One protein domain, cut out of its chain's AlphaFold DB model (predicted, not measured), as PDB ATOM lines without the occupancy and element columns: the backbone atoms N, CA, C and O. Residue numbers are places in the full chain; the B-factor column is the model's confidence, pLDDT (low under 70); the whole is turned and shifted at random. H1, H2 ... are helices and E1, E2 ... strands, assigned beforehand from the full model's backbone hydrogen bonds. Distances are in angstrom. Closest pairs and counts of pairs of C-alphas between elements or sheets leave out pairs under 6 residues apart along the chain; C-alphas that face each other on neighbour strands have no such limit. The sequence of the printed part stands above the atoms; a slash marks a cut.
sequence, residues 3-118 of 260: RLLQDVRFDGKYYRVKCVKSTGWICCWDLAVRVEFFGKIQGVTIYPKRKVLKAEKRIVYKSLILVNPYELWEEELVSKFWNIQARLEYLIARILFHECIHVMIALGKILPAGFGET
ATOM      1  N   ARG A   3       4.149 -19.210 -24.089       70.56
ATOM      2  CA  ARG A   3       3.286 -18.768 -25.206       70.56
ATOM      3  C   ARG A   3       2.994 -17.258 -25.222       70.56
ATOM      4  O   ARG A   3       2.708 -16.723 -26.276       70.56
ATOM      5  N   LEU A   4       3.050 -16.574 -24.073       69.44
ATOM      6  CA  LEU A   4       2.825 -15.121 -23.992       69.44
ATOM      7  C   LEU A   4       4.051 -14.315 -24.437       69.44
ATOM      8  O   LEU A   4       3.914 -13.145 -24.771       69.44
ATOM      9  N   LEU A   5       5.237 -14.926 -24.406       78.12
ATOM     10  CA  LEU A   5       6.508 -14.275 -24.725       78.12
ATOM     11  C   LEU A   5       7.047 -14.663 -26.103       78.12
ATOM     12  O   LEU A   5       8.082 -14.145 -26.500       78.12
ATOM     13  N   GLN A   6       6.367 -15.559 -26.827       79.06
ATOM     14  CA  GLN A   6       6.849 -16.123 -28.090       79.06
ATOM     15  C   GLN A   6       7.172 -15.049 -29.144       79.06
ATOM     16  O   GLN A   6       8.147 -15.195 -29.875       79.06
ATOM     17  N   ASP A   7       6.411 -13.951 -29.160       80.69
ATOM     18  CA  ASP A   7       6.575 -12.852 -30.120       80.69
ATOM     19  C   ASP A   7       7.247 -11.604 -29.516       80.69
ATOM     20  O   ASP A   7       7.343 -10.559 -30.164       80.69
ATOM     21  N   VAL A   8       7.704 -11.684 -28.263       85.19
ATOM     22  CA  VAL A   8       8.329 -10.559 -27.556       85.19
ATOM     23  C   VAL A   8       9.840 -10.630 -27.739       85.19
ATOM     24  O   VAL A   8      10.491 -11.558 -27.261       85.19
ATOM     25  N   ARG A   9      10.421  -9.625 -28.399       87.44
ATOM     26  CA  ARG A   9      11.883  -9.504 -28.498       87.44
ATOM     27  C   ARG A   9      12.453  -8.826 -27.256       87.44
ATOM     28  O   ARG A   9      11.796  -7.999 -26.629       87.44
ATOM     29  N   PHE A  10      13.704  -9.146 -26.928       89.25
ATOM     30  CA  PHE A  10      14.412  -8.567 -25.777       89.25
ATOM     31  C   PHE A  10      15.130  -7.251 -26.133       89.25
ATOM     32  O   PHE A  10      16.197  -6.946 -25.604       89.25
ATOM     33  N   ASP A  11      14.563  -6.484 -27.067       90.12
ATOM     34  CA  ASP A  11      15.132  -5.242 -27.604       90.12
ATOM     35  C   ASP A  11      14.587  -3.977 -26.911       90.12
ATOM     36  O   ASP A  11      14.894  -2.855 -27.313       90.12
ATOM     37  N   GLY A  12      13.767  -4.148 -25.868       88.31
ATOM     38  CA  GLY A  12      13.122  -3.064 -25.133       88.31
ATOM     39  C   GLY A  12      11.946  -2.404 -25.860       88.31
ATOM     40  O   GLY A  12      11.359  -1.466 -25.314       88.31
ATOM     41  N   LYS A  13      11.561  -2.869 -27.056       92.88
ATOM     42  CA  LYS A  13      10.362  -2.375 -27.743       92.88
ATOM     43  C   LYS A  13       9.109  -3.013 -27.157       92.88
ATOM     44  O   LYS A  13       9.124  -4.123 -26.635       92.88
ATOM     45  N   TYR A  14       8.002  -2.280 -27.232       91.44
ATOM     46  CA  TYR A  14       6.706  -2.766 -26.770       91.44
ATOM     47  C   TYR A  14       6.040  -3.624 -27.843       91.44
ATOM     48  O   TYR A  14       5.769  -3.141 -28.943       91.44
ATOM     49  N   TYR A  15       5.714  -4.858 -27.475       92.12
ATOM     50  CA  TYR A  15       4.992  -5.825 -28.290       92.12
ATOM     51  C   TYR A  15       3.607  -6.067 -27.710       92.12
ATOM     52  O   TYR A  15       3.422  -6.136 -26.494       92.12
ATOM     53  N   ARG A  16       2.615  -6.194 -28.589       91.88
ATOM     54  CA  ARG A  16       1.233  -6.448 -28.194       91.88
ATOM     55  C   ARG A  16       1.051  -7.918 -27.855       91.88
ATOM     56  O   ARG A  16       1.146  -8.758 -28.739       91.88
ATOM     57  N   VAL A  17       0.731  -8.204 -26.600       89.56
ATOM     58  CA  VAL A  17       0.556  -9.583 -26.122       89.56
ATOM     59  C   VAL A  17      -0.899 -10.026 -26.233       89.56
ATOM     60  O   VAL A  17      -1.188 -11.159 -26.607       89.56
ATOM     61  N   LYS A  18      -1.846  -9.143 -25.894       88.50
ATOM     62  CA  LYS A  18      -3.278  -9.473 -25.902       88.50
ATOM     63  C   LYS A  18      -4.139  -8.228 -26.077       88.50
ATOM     64  O   LYS A  18      -3.818  -7.179 -25.524       88.50
ATOM     65  N   CYS A  19      -5.264  -8.360 -26.776       90.19
ATOM     66  CA  CYS A  19      -6.349  -7.380 -26.751       90.19
ATOM     67  C   CYS A  19      -7.693  -8.076 -26.584       90.19
ATOM     68  O   CYS A  19      -7.925  -9.136 -27.161       90.19
ATOM     69  N   VAL A  20      -8.593  -7.443 -25.843       88.94
ATOM     70  CA  VAL A  20      -9.978  -7.887 -25.676       88.94
ATOM     71  C   VAL A  20     -10.914  -6.692 -25.808       88.94
ATOM     72  O   VAL A  20     -10.563  -5.564 -25.452       88.94
ATOM     73  N   LYS A  21     -12.118  -6.931 -26.326       88.38
ATOM     74  CA  LYS A  21     -13.200  -5.946 -26.286       88.38
ATOM     75  C   LYS A  21     -13.931  -6.093 -24.954       88.38
ATOM     76  O   LYS A  21     -14.347  -7.191 -24.605       88.38
ATOM     77  N   SER A  22     -14.084  -4.998 -24.224       81.94
ATOM     78  CA  SER A  22     -14.802  -4.938 -22.951       81.94
ATOM     79  C   SER A  22     -15.615  -3.654 -22.910       81.94
ATOM     80  O   SER A  22     -15.049  -2.587 -23.111       81.94
ATOM     81  N   THR A  23     -16.926  -3.755 -22.660       80.75
ATOM     82  CA  THR A  23     -17.816  -2.598 -22.404       80.75
ATOM     83  C   THR A  23     -17.685  -1.447 -23.420       80.75
ATOM     84  O   THR A  23     -17.689  -0.271 -23.068       80.75
ATOM     85  N   GLY A  24     -17.545  -1.779 -24.708       83.75
ATOM     86  CA  GLY A  24     -17.398  -0.794 -25.791       83.75
ATOM     87  C   GLY A  24     -15.997  -0.183 -25.938       83.75
ATOM     88  O   GLY A  24     -15.798   0.662 -26.810       83.75
ATOM     89  N   TRP A  25     -15.030  -0.628 -25.131       89.69
ATOM     90  CA  TRP A  25     -13.612  -0.292 -25.224       89.69
ATOM     91  C   TRP A  25     -12.788  -1.480 -25.726       89.69
ATOM     92  O   TRP A  25     -13.091  -2.641 -25.453       89.69
ATOM     93  N   ILE A  26     -11.703  -1.192 -26.442       92.19
ATOM     94  CA  ILE A  26     -10.648  -2.164 -26.735       92.19
ATOM     95  C   ILE A  26      -9.574  -2.010 -25.664       92.19
ATOM     96  O   ILE A  26      -8.886  -0.993 -25.605       92.19
ATOM     97  N   CYS A  27      -9.391  -3.024 -24.834       90.56
ATOM     98  CA  CYS A  27      -8.323  -3.040 -23.850       90.56
ATOM     99  C   CYS A  27      -7.185  -3.916 -24.370       90.56
ATOM    100  O   CYS A  27      -7.416  -5.050 -24.782       90.56
ATOM    101  N   CYS A  28      -5.962  -3.398 -24.349       91.69
ATOM    102  CA  CYS A  28      -4.774  -4.073 -24.851       91.69
ATOM    103  C   CYS A  28      -3.661  -4.084 -23.806       91.69
ATOM    104  O   CYS A  28      -3.502  -3.129 -23.045       91.69
ATOM    105  N   TRP A  29      -2.866  -5.145 -23.813       91.25
ATOM    106  CA  TRP A  29      -1.652  -5.273 -23.025       91.25
ATOM    107  C   TRP A  29      -0.438  -5.303 -23.951       91.25
ATOM    108  O   TRP A  29      -0.335  -6.167 -24.827       91.25
ATOM    109  N   ASP A  30       0.470  -4.356 -23.721       92.69
ATOM    110  CA  ASP A  30       1.776  -4.297 -24.358       92.69
ATOM    111  C   ASP A  30       2.872  -4.629 -23.337       92.69
ATOM    112  O   ASP A  30       2.893  -4.090 -22.222       92.69
ATOM    113  N   LEU A  31       3.812  -5.479 -23.741       92.81
ATOM    114  CA  LEU A  31       4.964  -5.892 -22.950       92.81
ATOM    115  C   LEU A  31       6.252  -5.551 -23.696       92.81
ATOM    116  O   LEU A  31       6.385  -5.836 -24.884       92.81
ATOM    117  N   ALA A  32       7.200  -4.964 -22.980       92.56
ATOM    118  CA  ALA A  32       8.581  -4.838 -23.410       92.56
ATOM    119  C   ALA A  32       9.475  -5.660 -22.478       92.56
ATOM    120  O   ALA A  32       9.243  -5.711 -21.268       92.56
ATOM    121  N   VAL A  33      10.509  -6.280 -23.039       91.94
ATOM    122  CA  VAL A  33      11.563  -6.961 -22.281       91.94
ATOM    123  C   VAL A  33      12.897  -6.400 -22.744       91.94
ATOM    124  O   VAL A  33      13.121  -6.247 -23.944       91.94
ATOM    125  N   ARG A  34      13.782  -6.080 -21.804       90.81
ATOM    126  CA  ARG A  34      15.135  -5.610 -22.099       90.81
ATOM    127  C   ARG A  34      16.128  -6.299 -21.177       90.81
ATOM    128  O   ARG A  34      15.915  -6.349 -19.970       90.81
ATOM    129  N   VAL A  35      17.214  -6.805 -21.751       87.81
ATOM    130  CA  VAL A  35      18.358  -7.312 -20.984       87.81
ATOM    131  C   VAL A  35      19.383  -6.186 -20.850       87.81
ATOM    132  O   VAL A  35      19.780  -5.587 -21.848       87.81
ATOM    133  N   GLU A  36      19.792  -5.881 -19.624       85.81
ATOM    134  CA  GLU A  36      20.767  -4.841 -19.293       85.81
ATOM    135  C   GLU A  36      21.815  -5.404 -18.329       85.81
ATOM    136  O   GLU A  36      21.471  -6.059 -17.358       85.81
ATOM    137  N   PHE A  37      23.095  -5.123 -18.564       79.00
ATOM    138  CA  PHE A  37      24.208  -5.628 -17.746       79.00
ATOM    139  C   PHE A  37      24.746  -4.548 -16.798       79.00
ATOM    140  O   PHE A  37      25.949  -4.300 -16.739       79.00
ATOM    141  N   PHE A  38      23.855  -3.847 -16.094       67.00
ATOM    142  CA  PHE A  38      24.226  -2.717 -15.241       67.00
ATOM    143  C   PHE A  38      23.659  -2.864 -13.824       67.00
ATOM    144  O   PHE A  38      22.465  -3.072 -13.633       67.00
ATOM    145  N   GLY A  39      24.515  -2.681 -12.815       64.62
ATOM    146  CA  GLY A  39      24.119  -2.641 -11.402       64.62
ATOM    147  C   GLY A  39      24.074  -4.005 -10.695       64.62
ATOM    148  O   GLY A  39      24.500  -5.021 -11.234       64.62
ATOM    149  N   LYS A  40      23.579  -4.006  -9.447       66.94
ATOM    150  CA  LYS A  40      23.554  -5.159  -8.516       66.94
ATOM    151  C   LYS A  40      22.142  -5.725  -8.258       66.94
ATOM    152  O   LYS A  40      21.901  -6.307  -7.207       66.94
ATOM    153  N   ILE A  41      21.177  -5.474  -9.142       65.81
ATOM    154  CA  ILE A  41      19.773  -5.906  -8.978       65.81
ATOM    155  C   ILE A  41      19.437  -6.902 -10.084       65.81
ATOM    156  O   ILE A  41      19.768  -6.623 -11.228       65.81
ATOM    157  N   GLN A  42      18.810  -8.038  -9.752       68.69
ATOM    158  CA  GLN A  42      18.682  -9.187 -10.669       68.69
ATOM    159  C   GLN A  42      17.698  -8.877 -11.802       68.69
ATOM    160  O   GLN A  42      17.930  -9.196 -12.959       68.69
ATOM    161  N   GLY A  43      16.596  -8.218 -11.477       73.81
ATOM    162  CA  GLY A  43      15.567  -7.835 -12.425       73.81
ATOM    163  C   GLY A  43      14.672  -6.775 -11.813       73.81
ATOM    164  O   GLY A  43      14.671  -6.574 -10.595       73.81
ATOM    165  N   VAL A  44      13.972  -6.044 -12.673       77.56
ATOM    166  CA  VAL A  44      12.984  -5.050 -12.258       77.56
ATOM    167  C   VAL A  44      11.797  -5.111 -13.205       77.56
ATOM    168  O   VAL A  44      11.917  -4.807 -14.395       77.56
ATOM    169  N   THR A  45      10.627  -5.420 -12.659       76.19
ATOM    170  CA  THR A  45       9.352  -5.183 -13.334       76.19
ATOM    171  C   THR A  45       8.870  -3.762 -13.071       76.19
ATOM    172  O   THR A  45       8.600  -3.368 -11.936       76.19
ATOM    173  N   ILE A  46       8.677  -2.996 -14.143       78.75
ATOM    174  CA  ILE A  46       7.889  -1.768 -14.103       78.75
ATOM    175  C   ILE A  46       6.432  -2.154 -14.331       78.75
ATOM    176  O   ILE A  46       6.045  -2.566 -15.432       78.75
ATOM    177  N   TYR A  47       5.641  -2.016 -13.264       75.88
ATOM    178  CA  TYR A  47       4.225  -2.366 -13.246       75.88
ATOM    179  C   TYR A  47       3.428  -1.689 -14.369       75.88
ATOM    180  O   TYR A  47       3.808  -0.609 -14.840       75.88
ATOM    181  N   PRO A  48       2.309  -2.301 -14.801       77.50
ATOM    182  CA  PRO A  48       1.641  -1.878 -16.014       77.50
ATOM    183  C   PRO A  48       1.109  -0.443 -15.900       77.50
ATOM    184  O   PRO A  48       0.206  -0.158 -15.113       77.50
ATOM    185  N   LYS A  49       1.624   0.470 -16.728       85.19
ATOM    186  CA  LYS A  49       1.125   1.848 -16.812       85.19
ATOM    187  C   LYS A  49      -0.087   1.910 -17.735       85.19
ATOM    188  O   LYS A  49      -0.019   1.475 -18.887       85.19
ATOM    189  N   ARG A  50      -1.189   2.474 -17.239       88.88
ATOM    190  CA  ARG A  50      -2.440   2.646 -17.990       88.88
ATOM    191  C   ARG A  50      -2.372   3.900 -18.867       88.88
ATOM    192  O   ARG A  50      -2.196   5.004 -18.364       88.88
ATOM    193  N   LYS A  51      -2.586   3.738 -20.174       89.94
ATOM    194  CA  LYS A  51      -2.753   4.827 -21.150       89.94
ATOM    195  C   LYS A  51      -4.141   4.743 -21.782       89.94
ATOM    196  O   LYS A  51      -4.503   3.703 -22.326       89.94
ATOM    197  N   VAL A  52      -4.913   5.829 -21.733       90.44
ATOM    198  CA  VAL A  52      -6.269   5.895 -22.306       90.44
ATOM    199  C   VAL A  52      -6.244   6.686 -23.613       90.44
ATOM    200  O   VAL A  52      -5.844   7.844 -23.638       90.44
ATOM    201  N   LEU A  53      -6.692   6.057 -24.696       90.69
ATOM    202  CA  LEU A  53      -6.833   6.628 -26.032       90.69
ATOM    203  C   LEU A  53      -8.329   6.802 -26.320       90.69
ATOM    204  O   LEU A  53      -8.988   5.902 -26.841       90.69
ATOM    205  N   LYS A  54      -8.884   7.953 -25.921       89.38
ATOM    206  CA  LYS A  54     -10.335   8.210 -25.966       89.38
ATOM    207  C   LYS A  54     -10.905   8.169 -27.388       89.38
ATOM    208  O   LYS A  54     -11.943   7.549 -27.587       89.38
ATOM    209  N   ALA A  55     -10.207   8.764 -28.357       90.31
ATOM    210  CA  ALA A  55     -10.638   8.801 -29.759       90.31
ATOM    211  C   ALA A  55     -10.815   7.394 -30.362       90.31
ATOM    212  O   ALA A  55     -11.751   7.149 -31.111       90.31
ATOM    213  N   GLU A  56      -9.963   6.448 -29.968       90.44
ATOM    214  CA  GLU A  56     -10.000   5.058 -30.439       90.44
ATOM    215  C   GLU A  56     -10.859   4.142 -29.552       90.44
ATOM    216  O   GLU A  56     -10.895   2.932 -29.781       90.44
ATOM    217  N   LYS A  57     -11.479   4.684 -28.490       91.25
ATOM    218  CA  LYS A  57     -12.063   3.907 -27.381       91.25
ATOM    219  C   LYS A  57     -11.137   2.763 -26.952       91.25
ATOM    220  O   LYS A  57     -11.553   1.612 -26.820       91.25
ATOM    221  N   ARG A  58      -9.850   3.068 -26.746       93.44
ATOM    222  CA  ARG A  58      -8.816   2.074 -26.441       93.44
ATOM    223  C   ARG A  58      -8.095   2.371 -25.129       93.44
ATOM    224  O   ARG A  58      -7.758   3.514 -24.840       93.44
ATOM    225  N   ILE A  59      -7.818   1.338 -24.341       91.12
ATOM    226  CA  ILE A  59      -6.972   1.410 -23.143       91.12
ATOM    227  C   ILE A  59      -5.771   0.494 -23.364       91.12
ATOM    228  O   ILE A  59      -5.939  -0.661 -23.745       91.12
ATOM    229  N   VAL A  60      -4.564   1.000 -23.132       91.81
ATOM    230  CA  VAL A  60      -3.320   0.237 -23.266       91.81
ATOM    231  C   VAL A  60      -2.631   0.157 -21.911       91.81
ATOM    232  O   VAL A  60      -2.338   1.184 -21.303       91.81
ATOM    233  N   TYR A  61      -2.353  -1.059 -21.459       91.00
ATOM    234  CA  TYR A  61      -1.567  -1.345 -20.264       91.00
ATOM    235  C   TYR A  61      -0.152  -1.717 -20.695       91.00
ATOM    236  O   TYR A  61       0.022  -2.662 -21.462       91.00
ATOM    237  N   LYS A  62       0.854  -0.966 -20.243       92.00
ATOM    238  CA  LYS A  62       2.250  -1.127 -20.671       92.00
ATOM    239  C   LYS A  62       3.132  -1.629 -19.544       92.00
ATOM    240  O   LYS A  62       3.303  -0.901 -18.573       92.00
ATOM    241  N   SER A  63       3.709  -2.816 -19.697       91.25
ATOM    242  CA  SER A  63       4.663  -3.393 -18.734       91.25
ATOM    243  C   SER A  63       6.064  -3.443 -19.336       91.25
ATOM    244  O   SER A  63       6.198  -3.750 -20.521       91.25
ATOM    245  N   LEU A  64       7.093  -3.175 -18.534       91.00
ATOM    246  CA  LEU A  64       8.493  -3.352 -18.931       91.00
ATOM    247  C   LEU A  64       9.178  -4.279 -17.932       91.00
ATOM    248  O   LEU A  64       9.115  -4.028 -16.732       91.00
ATOM    249  N   ILE A  65       9.847  -5.311 -18.437       90.88
ATOM    250  CA  ILE A  65      10.730  -6.168 -17.648       90.88
ATOM    251  C   ILE A  65      12.173  -5.834 -18.013       90.88
ATOM    252  O   ILE A  65      12.568  -5.951 -19.175       90.88
ATOM    253  N   LEU A  66      12.948  -5.438 -17.009       88.56
ATOM    254  CA  LEU A  66      14.395  -5.300 -17.094       88.56
ATOM    255  C   LEU A  66      15.043  -6.544 -16.487       88.56
ATOM    256  O   LEU A  66      14.739  -6.908 -15.352       88.56
ATOM    257  N   VAL A  67      15.930  -7.187 -17.239       87.25
ATOM    258  CA  VAL A  67      16.652  -8.396 -16.826       87.25
ATOM    259  C   VAL A  67      18.134  -8.069 -16.702       87.25
ATOM    260  O   VAL A  67      18.749  -7.684 -17.693       87.25
ATOM    261  N   ASN A  68      18.714  -8.263 -15.517       86.69
ATOM    262  CA  ASN A  68      20.137  -8.055 -15.266       86.69
ATOM    263  C   ASN A  68      20.789  -9.302 -14.641       86.69
ATOM    264  O   ASN A  68      20.712  -9.524 -13.428       86.69
ATOM    265  N   PRO A  69      21.477 -10.121 -15.449       82.81
ATOM    266  CA  PRO A  69      22.109 -11.348 -14.989       82.81
ATOM    267  C   PRO A  69      23.449 -11.060 -14.283       82.81
ATOM    268  O   PRO A  69      24.477 -11.594 -14.672       82.81
ATOM    269  N   TYR A  70      23.485 -10.215 -13.248       80.44
ATOM    270  CA  TYR A  70      24.743  -9.845 -12.572       80.44
ATOM    271  C   TYR A  70      25.336 -10.973 -11.699       80.44
ATOM    272  O   TYR A  70      26.512 -10.937 -11.343       80.44
ATOM    273  N   GLU A  71      24.547 -12.001 -11.377       77.00
ATOM    274  CA  GLU A  71      24.921 -13.140 -10.518       77.00
ATOM    275  C   GLU A  71      25.628 -14.283 -11.265       77.00
ATOM    276  O   GLU A  71      25.608 -15.431 -10.832       77.00
ATOM    277  N   LEU A  72      26.292 -13.986 -12.387       77.88
ATOM    278  CA  LEU A  72      26.984 -14.974 -13.240       77.88
ATOM    279  C   LEU A  72      28.041 -15.825 -12.515       77.88
ATOM    280  O   LEU A  72      28.477 -16.851 -13.049       77.88
ATOM    281  N   TRP A  73      28.452 -15.392 -11.325       78.81
ATOM    282  CA  TRP A  73      29.541 -15.958 -10.539       78.81
ATOM    283  C   TRP A  73      29.092 -16.589  -9.215       78.81
ATOM    284  O   TRP A  73      29.955 -16.959  -8.426       78.81
ATOM    285  N   GLU A  74      27.787 -16.727  -8.939       79.69
ATOM    286  CA  GLU A  74      27.358 -17.498  -7.759       79.69
ATOM    287  C   GLU A  74      27.870 -18.944  -7.853       79.69
ATOM    288  O   GLU A  74      27.724 -19.596  -8.889       79.69
ATOM    289  N   GLU A  75      28.437 -19.468  -6.764       78.88
ATOM    290  CA  GLU A  75      29.045 -20.808  -6.721       78.88
ATOM    291  C   GLU A  75      28.074 -21.916  -7.166       78.88
ATOM    292  O   GLU A  75      28.446 -22.812  -7.927       78.88
ATOM    293  N   GLU A  76      26.800 -21.822  -6.766       80.88
ATOM    294  CA  GLU A  76      25.728 -22.741  -7.183       80.88
ATOM    295  C   GLU A  76      25.523 -22.748  -8.713       80.88
ATOM    296  O   GLU A  76      25.180 -23.775  -9.297       80.88
ATOM    297  N   LEU A  77      25.737 -21.615  -9.391       81.44
ATOM    298  CA  LEU A  77      25.619 -21.501 -10.848       81.44
ATOM    299  C   LEU A  77      26.884 -21.967 -11.565       81.44
ATOM    300  O   LEU A  77      26.784 -22.655 -12.580       81.44
ATOM    301  N   VAL A  78      28.058 -21.610 -11.039       83.00
ATOM    302  CA  VAL A  78      29.360 -22.018 -11.589       83.00
ATOM    303  C   VAL A  78      29.520 -23.539 -11.534       83.00
ATOM    304  O   VAL A  78      29.959 -24.144 -12.508       83.00
ATOM    305  N   SER A  79      29.094 -24.167 -10.436       83.25
ATOM    306  CA  SER A  79      29.101 -25.629 -10.288       83.25
ATOM    307  C   SER A  79      28.121 -26.340 -11.229       83.25
ATOM    308  O   SER A  79      28.407 -27.443 -11.690       83.25
ATOM    309  N   LYS A  80      26.981 -25.715 -11.552       84.69
ATOM    310  CA  LYS A  80      25.948 -26.298 -12.426       84.69
ATOM    311  C   LYS A  80      26.245 -26.123 -13.919       84.69
ATOM    312  O   LYS A  80      25.863 -26.973 -14.718       84.69
ATOM    313  N   PHE A  81      26.905 -25.031 -14.306       86.56
ATOM    314  CA  PHE A  81      27.139 -24.678 -15.705       86.56
ATOM    315  C   PHE A  81      28.581 -24.207 -15.926       86.56
ATOM    316  O   PHE A  81      28.949 -23.079 -15.594       86.56
ATOM    317  N   TRP A  82      29.377 -25.053 -16.581       80.69
ATOM    318  CA  TRP A  82      30.781 -24.764 -16.883       80.69
ATOM    319  C   TRP A  82      30.956 -23.552 -17.816       80.69
ATOM    320  O   TRP A  82      31.752 -22.647 -17.556       80.69
ATOM    321  N   ASN A  83      30.175 -23.488 -18.898       90.06
ATOM    322  CA  ASN A  83      30.310 -22.429 -19.896       90.06
ATOM    323  C   ASN A  83      29.508 -21.164 -19.516       90.06
ATOM    324  O   ASN A  83      28.454 -21.228 -18.882       90.06
ATOM    325  N   ILE A  84      30.033 -19.993 -19.893       87.50
ATOM    326  CA  ILE A  84      29.453 -18.688 -19.534       87.50
ATOM    327  C   ILE A  84      28.124 -18.409 -20.251       87.50
ATOM    328  O   ILE A  84      27.242 -17.780 -19.673       87.50
ATOM    329  N   GLN A  85      27.949 -18.907 -21.479       89.62
ATOM    330  CA  GLN A  85      26.736 -18.684 -22.268       89.62
ATOM    331  C   GLN A  85      25.519 -19.372 -21.636       89.62
ATOM    332  O   GLN A  85      24.498 -18.732 -21.415       89.62
ATOM    333  N   ALA A  86      25.645 -20.641 -21.253       89.44
ATOM    334  CA  ALA A  86      24.600 -21.401 -20.578       89.44
ATOM    335  C   ALA A  86      24.254 -20.791 -19.214       89.44
ATOM    336  O   ALA A  86      23.080 -20.731 -18.852       89.44
ATOM    337  N   ARG A  87      25.250 -20.275 -18.476       89.38
ATOM    338  CA  ARG A  87      25.004 -19.510 -17.240       89.38
ATOM    339  C   ARG A  87      24.162 -18.271 -17.506       89.38
ATOM    340  O   ARG A  87      23.202 -18.016 -16.780       89.38
ATOM    341  N   LEU A  88      24.516 -17.520 -18.543       88.88
ATOM    342  CA  LEU A  88      23.818 -16.305 -18.929       88.88
ATOM    343  C   LEU A  88      22.375 -16.591 -19.358       88.88
ATOM    344  O   LEU A  88      21.452 -15.967 -18.840       88.88
ATOM    345  N   GLU A  89      22.173 -17.556 -20.251       90.25
ATOM    346  CA  GLU A  89      20.850 -17.975 -20.724       90.25
ATOM    347  C   GLU A  89      19.976 -18.472 -19.569       90.25
ATOM    348  O   GLU A  89      18.817 -18.067 -19.448       90.25
ATOM    349  N   TYR A  90      20.542 -19.281 -18.667       90.50
ATOM    350  CA  TYR A  90      19.843 -19.755 -17.475       90.50
ATOM    351  C   TYR A  90      19.420 -18.604 -16.560       90.50
ATOM    352  O   TYR A  90      18.271 -18.559 -16.119       90.50
ATOM    353  N   LEU A  91      20.325 -17.659 -16.276       89.56
ATOM    354  CA  LEU A  91      20.022 -16.498 -15.442       89.56
ATOM    355  C   LEU A  91      18.944 -15.617 -16.069       89.56
ATOM    356  O   LEU A  91      17.984 -15.267 -15.383       89.56
ATOM    357  N   ILE A  92      19.068 -15.303 -17.361       89.69
ATOM    358  CA  ILE A  92      18.068 -14.520 -18.095       89.69
ATOM    359  C   ILE A  92      16.707 -15.209 -18.013       89.69
ATOM    360  O   ILE A  92      15.727 -14.564 -17.652       89.69
ATOM    361  N   ALA A  93      16.640 -16.516 -18.282       91.19
ATOM    362  CA  ALA A  93      15.395 -17.270 -18.213       91.19
ATOM    363  C   ALA A  93      14.799 -17.275 -16.797       91.19
ATOM    364  O   ALA A  93      13.600 -17.046 -16.639       91.19
ATOM    365  N   ARG A  94      15.625 -17.496 -15.767       91.25
ATOM    366  CA  ARG A  94      15.202 -17.528 -14.358       91.25
ATOM    367  C   ARG A  94      14.637 -16.184 -13.907       91.25
ATOM    368  O   ARG A  94      13.557 -16.142 -13.324       91.25
ATOM    369  N   ILE A  95      15.351 -15.100 -14.198       91.06
ATOM    370  CA  ILE A  95      14.942 -13.737 -13.848       91.06
ATOM    371  C   ILE A  95      13.680 -13.360 -14.622       91.06
ATOM    372  O   ILE A  95      12.701 -12.935 -14.021       91.06
ATOM    373  N   LEU A  96      13.657 -13.576 -15.940       91.88
ATOM    374  CA  LEU A  96      12.488 -13.278 -16.767       91.88
ATOM    375  C   LEU A  96      11.249 -14.037 -16.281       91.88
ATOM    376  O   LEU A  96      10.165 -13.465 -16.228       91.88
ATOM    377  N   PHE A  97      11.400 -15.303 -15.890       92.81
ATOM    378  CA  PHE A  97      10.306 -16.092 -15.331       92.81
ATOM    379  C   PHE A  97       9.762 -15.476 -14.036       92.81
ATOM    380  O   PHE A  97       8.544 -15.341 -13.900       92.81
ATOM    381  N   HIS A  98      10.648 -15.074 -13.119       93.62
ATOM    382  CA  HIS A  98      10.285 -14.408 -11.862       93.62
ATOM    383  C   HIS A  98       9.545 -13.090 -12.115       93.62
ATOM    384  O   HIS A  98       8.434 -12.890 -11.630       93.62
ATOM    385  N   GLU A  99      10.099 -12.231 -12.966       92.94
ATOM    386  CA  GLU A  99       9.500 -10.937 -13.303       92.94
ATOM    387  C   GLU A  99       8.166 -11.083 -14.054       92.94
ATOM    388  O   GLU A  99       7.210 -10.339 -13.822       92.94
ATOM    389  N   CYS A 100       8.028 -12.097 -14.909       91.56
ATOM    390  CA  CYS A 100       6.746 -12.388 -15.535       91.56
ATOM    391  C   CYS A 100       5.679 -12.821 -14.520       91.56
ATOM    392  O   CYS A 100       4.512 -12.496 -14.732       91.56
ATOM    393  N   ILE A 101       6.029 -13.495 -13.419       93.69
ATOM    394  CA  ILE A 101       5.060 -13.783 -12.349       93.69
ATOM    395  C   ILE A 101       4.517 -12.475 -11.764       93.69
ATOM    396  O   ILE A 101       3.296 -12.326 -11.661       93.69
ATOM    397  N   HIS A 102       5.386 -11.503 -11.468       92.88
ATOM    398  CA  HIS A 102       4.959 -10.191 -10.974       92.88
ATOM    399  C   HIS A 102       4.030  -9.473 -11.954       92.88
ATOM    400  O   HIS A 102       2.992  -8.946 -11.541       92.88
ATOM    401  N   VAL A 103       4.350  -9.494 -13.254       90.25
ATOM    402  CA  VAL A 103       3.461  -8.942 -14.286       90.25
ATOM    403  C   VAL A 103       2.108  -9.648 -14.263       90.25
ATOM    404  O   VAL A 103       1.080  -8.981 -14.231       90.25
ATOM    405  N   MET A 104       2.074 -10.980 -14.224       90.06
ATOM    406  CA  MET A 104       0.821 -11.747 -14.257       90.06
ATOM    407  C   MET A 104      -0.059 -11.490 -13.025       90.06
ATOM    408  O   MET A 104      -1.280 -11.398 -13.161       90.06
ATOM    409  N   ILE A 105       0.546 -11.305 -11.847       91.62
ATOM    410  CA  ILE A 105      -0.160 -10.877 -10.631       91.62
ATOM    411  C   ILE A 105      -0.726  -9.467 -10.806       91.62
ATOM    412  O   ILE A 105      -1.907  -9.240 -10.550       91.62
ATOM    413  N   ALA A 106       0.091  -8.520 -11.272       89.00
ATOM    414  CA  ALA A 106      -0.336  -7.139 -11.463       89.00
ATOM    415  C   ALA A 106      -1.473  -7.023 -12.484       89.00
ATOM    416  O   ALA A 106      -2.444  -6.309 -12.246       89.00
ATOM    417  N   LEU A 107      -1.390  -7.759 -13.594       86.12
ATOM    418  CA  LEU A 107      -2.439  -7.807 -14.611       86.12
ATOM    419  C   LEU A 107      -3.758  -8.332 -14.049       86.12
ATOM    420  O   LEU A 107      -4.798  -7.750 -14.344       86.12
ATOM    421  N   GLY A 108      -3.719  -9.370 -13.213       87.81
ATOM    422  CA  GLY A 108      -4.915  -9.897 -12.559       87.81
ATOM    423  C   GLY A 108      -5.645  -8.867 -11.691       87.81
ATOM    424  O   GLY A 108      -6.867  -8.893 -11.614       87.81
ATOM    425  N   LYS A 109      -4.917  -7.911 -11.099       86.06
ATOM    426  CA  LYS A 109      -5.513  -6.829 -10.298       86.06
ATOM    427  C   LYS A 109      -6.135  -5.707 -11.130       86.06
ATOM    428  O   LYS A 109      -7.085  -5.078 -10.679       86.06
ATOM    429  N   ILE A 110      -5.558  -5.392 -12.292       85.44
ATOM    430  CA  ILE A 110      -5.858  -4.137 -13.010       85.44
ATOM    431  C   ILE A 110      -6.631  -4.326 -14.316       85.44
ATOM    432  O   ILE A 110      -7.203  -3.361 -14.834       85.44
ATOM    433  N   LEU A 111      -6.559  -5.515 -14.921       82.88
ATOM    434  CA  LEU A 111      -7.210  -5.774 -16.195       82.88
ATOM    435  C   LEU A 111      -8.702  -6.046 -15.972       82.88
ATOM    436  O   LEU A 111      -9.076  -6.678 -14.987       82.88
ATOM    437  N   PRO A 112      -9.573  -5.606 -16.896       81.25
ATOM    438  CA  PRO A 112     -10.990  -5.926 -16.810       81.25
ATOM    439  C   PRO A 112     -11.217  -7.439 -16.921       81.25
ATOM    440  O   PRO A 112     -10.469  -8.134 -17.614       81.25
ATOM    441  N   ALA A 113     -12.305  -7.926 -16.317       77.00
ATOM    442  CA  ALA A 113     -12.647  -9.353 -16.234       77.00
ATOM    443  C   ALA A 113     -12.607 -10.098 -17.586       77.00
ATOM    444  O   ALA A 113     -12.261 -11.275 -17.639       77.00
ATOM    445  N   GLY A 114     -12.868  -9.404 -18.703       72.12
ATOM    446  CA  GLY A 114     -12.778  -9.961 -20.059       72.12
ATOM    447  C   GLY A 114     -11.382 -10.445 -20.491       72.12
ATOM    448  O   GLY A 114     -11.273 -11.133 -21.503       72.12
ATOM    449  N   PHE A 115     -10.307 -10.128 -19.757       76.69
ATOM    450  CA  PHE A 115      -8.985 -10.725 -19.999       76.69
ATOM    451  C   PHE A 115      -8.828 -12.133 -19.419       76.69
ATOM    452  O   PHE A 115      -7.892 -12.828 -19.833       76.69
ATOM    453  N   GLY A 116      -9.732 -12.558 -18.533       72.50
ATOM    454  CA  GLY A 116      -9.586 -13.762 -17.721       72.50
ATOM    455  C   GLY A 116      -8.552 -13.581 -16.607       72.50
ATOM    456  O   GLY A 116      -7.574 -12.844 -16.754       72.50
ATOM    457  N   GLU A 117      -8.763 -14.266 -15.488       81.81
ATOM    458  CA  GLU A 117      -7.766 -14.347 -14.423       81.81
ATOM    459  C   GLU A 117      -6.704 -15.384 -14.794       81.81
ATOM    460  O   GLU A 117      -7.001 -16.418 -15.390       81.81
ATOM    461  N   THR A 118      -5.443 -15.093 -14.481       82.12
ATOM    462  CA  THR A 118      -4.358 -16.049 -14.718       82.12
ATOM    463  C   THR A 118      -4.298 -17.037 -13.558       82.12
ATOM    464  O   THR A 118      -4.494 -16.632 -12.412       82.12
TER     465      THR A 118
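What this domain is: This is residues 3 to 118 of the 260 residues of an uncharacterized protein of Methanosarcinaceae archaeon (UniProt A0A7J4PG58). A long, narrow sheet of four strands, twisted, has one long helix, H2, slantwise over one face, mainly over E4 and E3; no named helix is on the other face. The small helix H1 sits beyond the sheet near the beginning of H2, at one end of the long axis. The printed part has 116 residues with four named strands and then two named helices, in the order E1 E2 E3 E4 H1 H2, and the sheet's order is E1 E2 E4 E3, mixed. The class is mixed, helices and strands, in two layers, a sheet with a helix on one face. The whole is loose, with a radius of gyration of the C-alphas of 16.6 A, and is a rod spanning 55 by 24 by 22 A.

How they stand to each other: Residues 3 to 14 hold no named element. E1, residues 15 to 22, and E2, residues 25 to 35, form an antiparallel hairpin at 161 degrees, with N 17 and O 29 2.9 A apart, within hydrogen-bond range. E3, residues 43 to 53, forms a second antiparallel hairpin with E4, residues 58 to 67, at 166 degrees; N 51 and O 60 are 2.8 A apart, within hydrogen-bond range. E2 and E4 are parallel neighbours at 14 degrees, with N 30 and O 61 2.9 A apart, within hydrogen-bond range. E1 and E3 are the edge strands and are apart. H1, residues 75 to 80, is not on the sheet. H2, residues 84 to 110, is on it at a height over the sheet of 8.1 A. H2 lies over E4 and E3, and only just not over E2, on which 2 of its C-alphas fall. On the local plane its line and that of E3 stand at 36 degrees, slantwise to the strands. The closest C-alphas of H2 and E3 are those of Glu 99 and Thr 45, 5.8 A apart. H1 and H2 are close but not clearly touching, about perpendicular at 73 degrees; their closest C-alphas, of Leu 77 and Arg 87, are 6.7 A apart. In H1 and H2 every O i to N i+4 pair is within hydrogen-bond range.

Where its parts are: E1 begins at C-alpha 15, (4.992, -5.825, -28.290), and is 20.5 A long. E2 is 33.0 A, E3 29.9 A and E4 29.2 A long. H1 measures 8.5 A. H2 is 38.7 A long and ends at C-alpha 110, (-5.858, -4.137, -13.010).

The domain as a whole: The two C-alphas farthest apart, of Ala 55 and Ser 79, are 56.1 A apart. The printed part has no cut and no long link. The mean pLDDT of the printed part is 85.6; residue 4 and residues 38 to 42 are under 70.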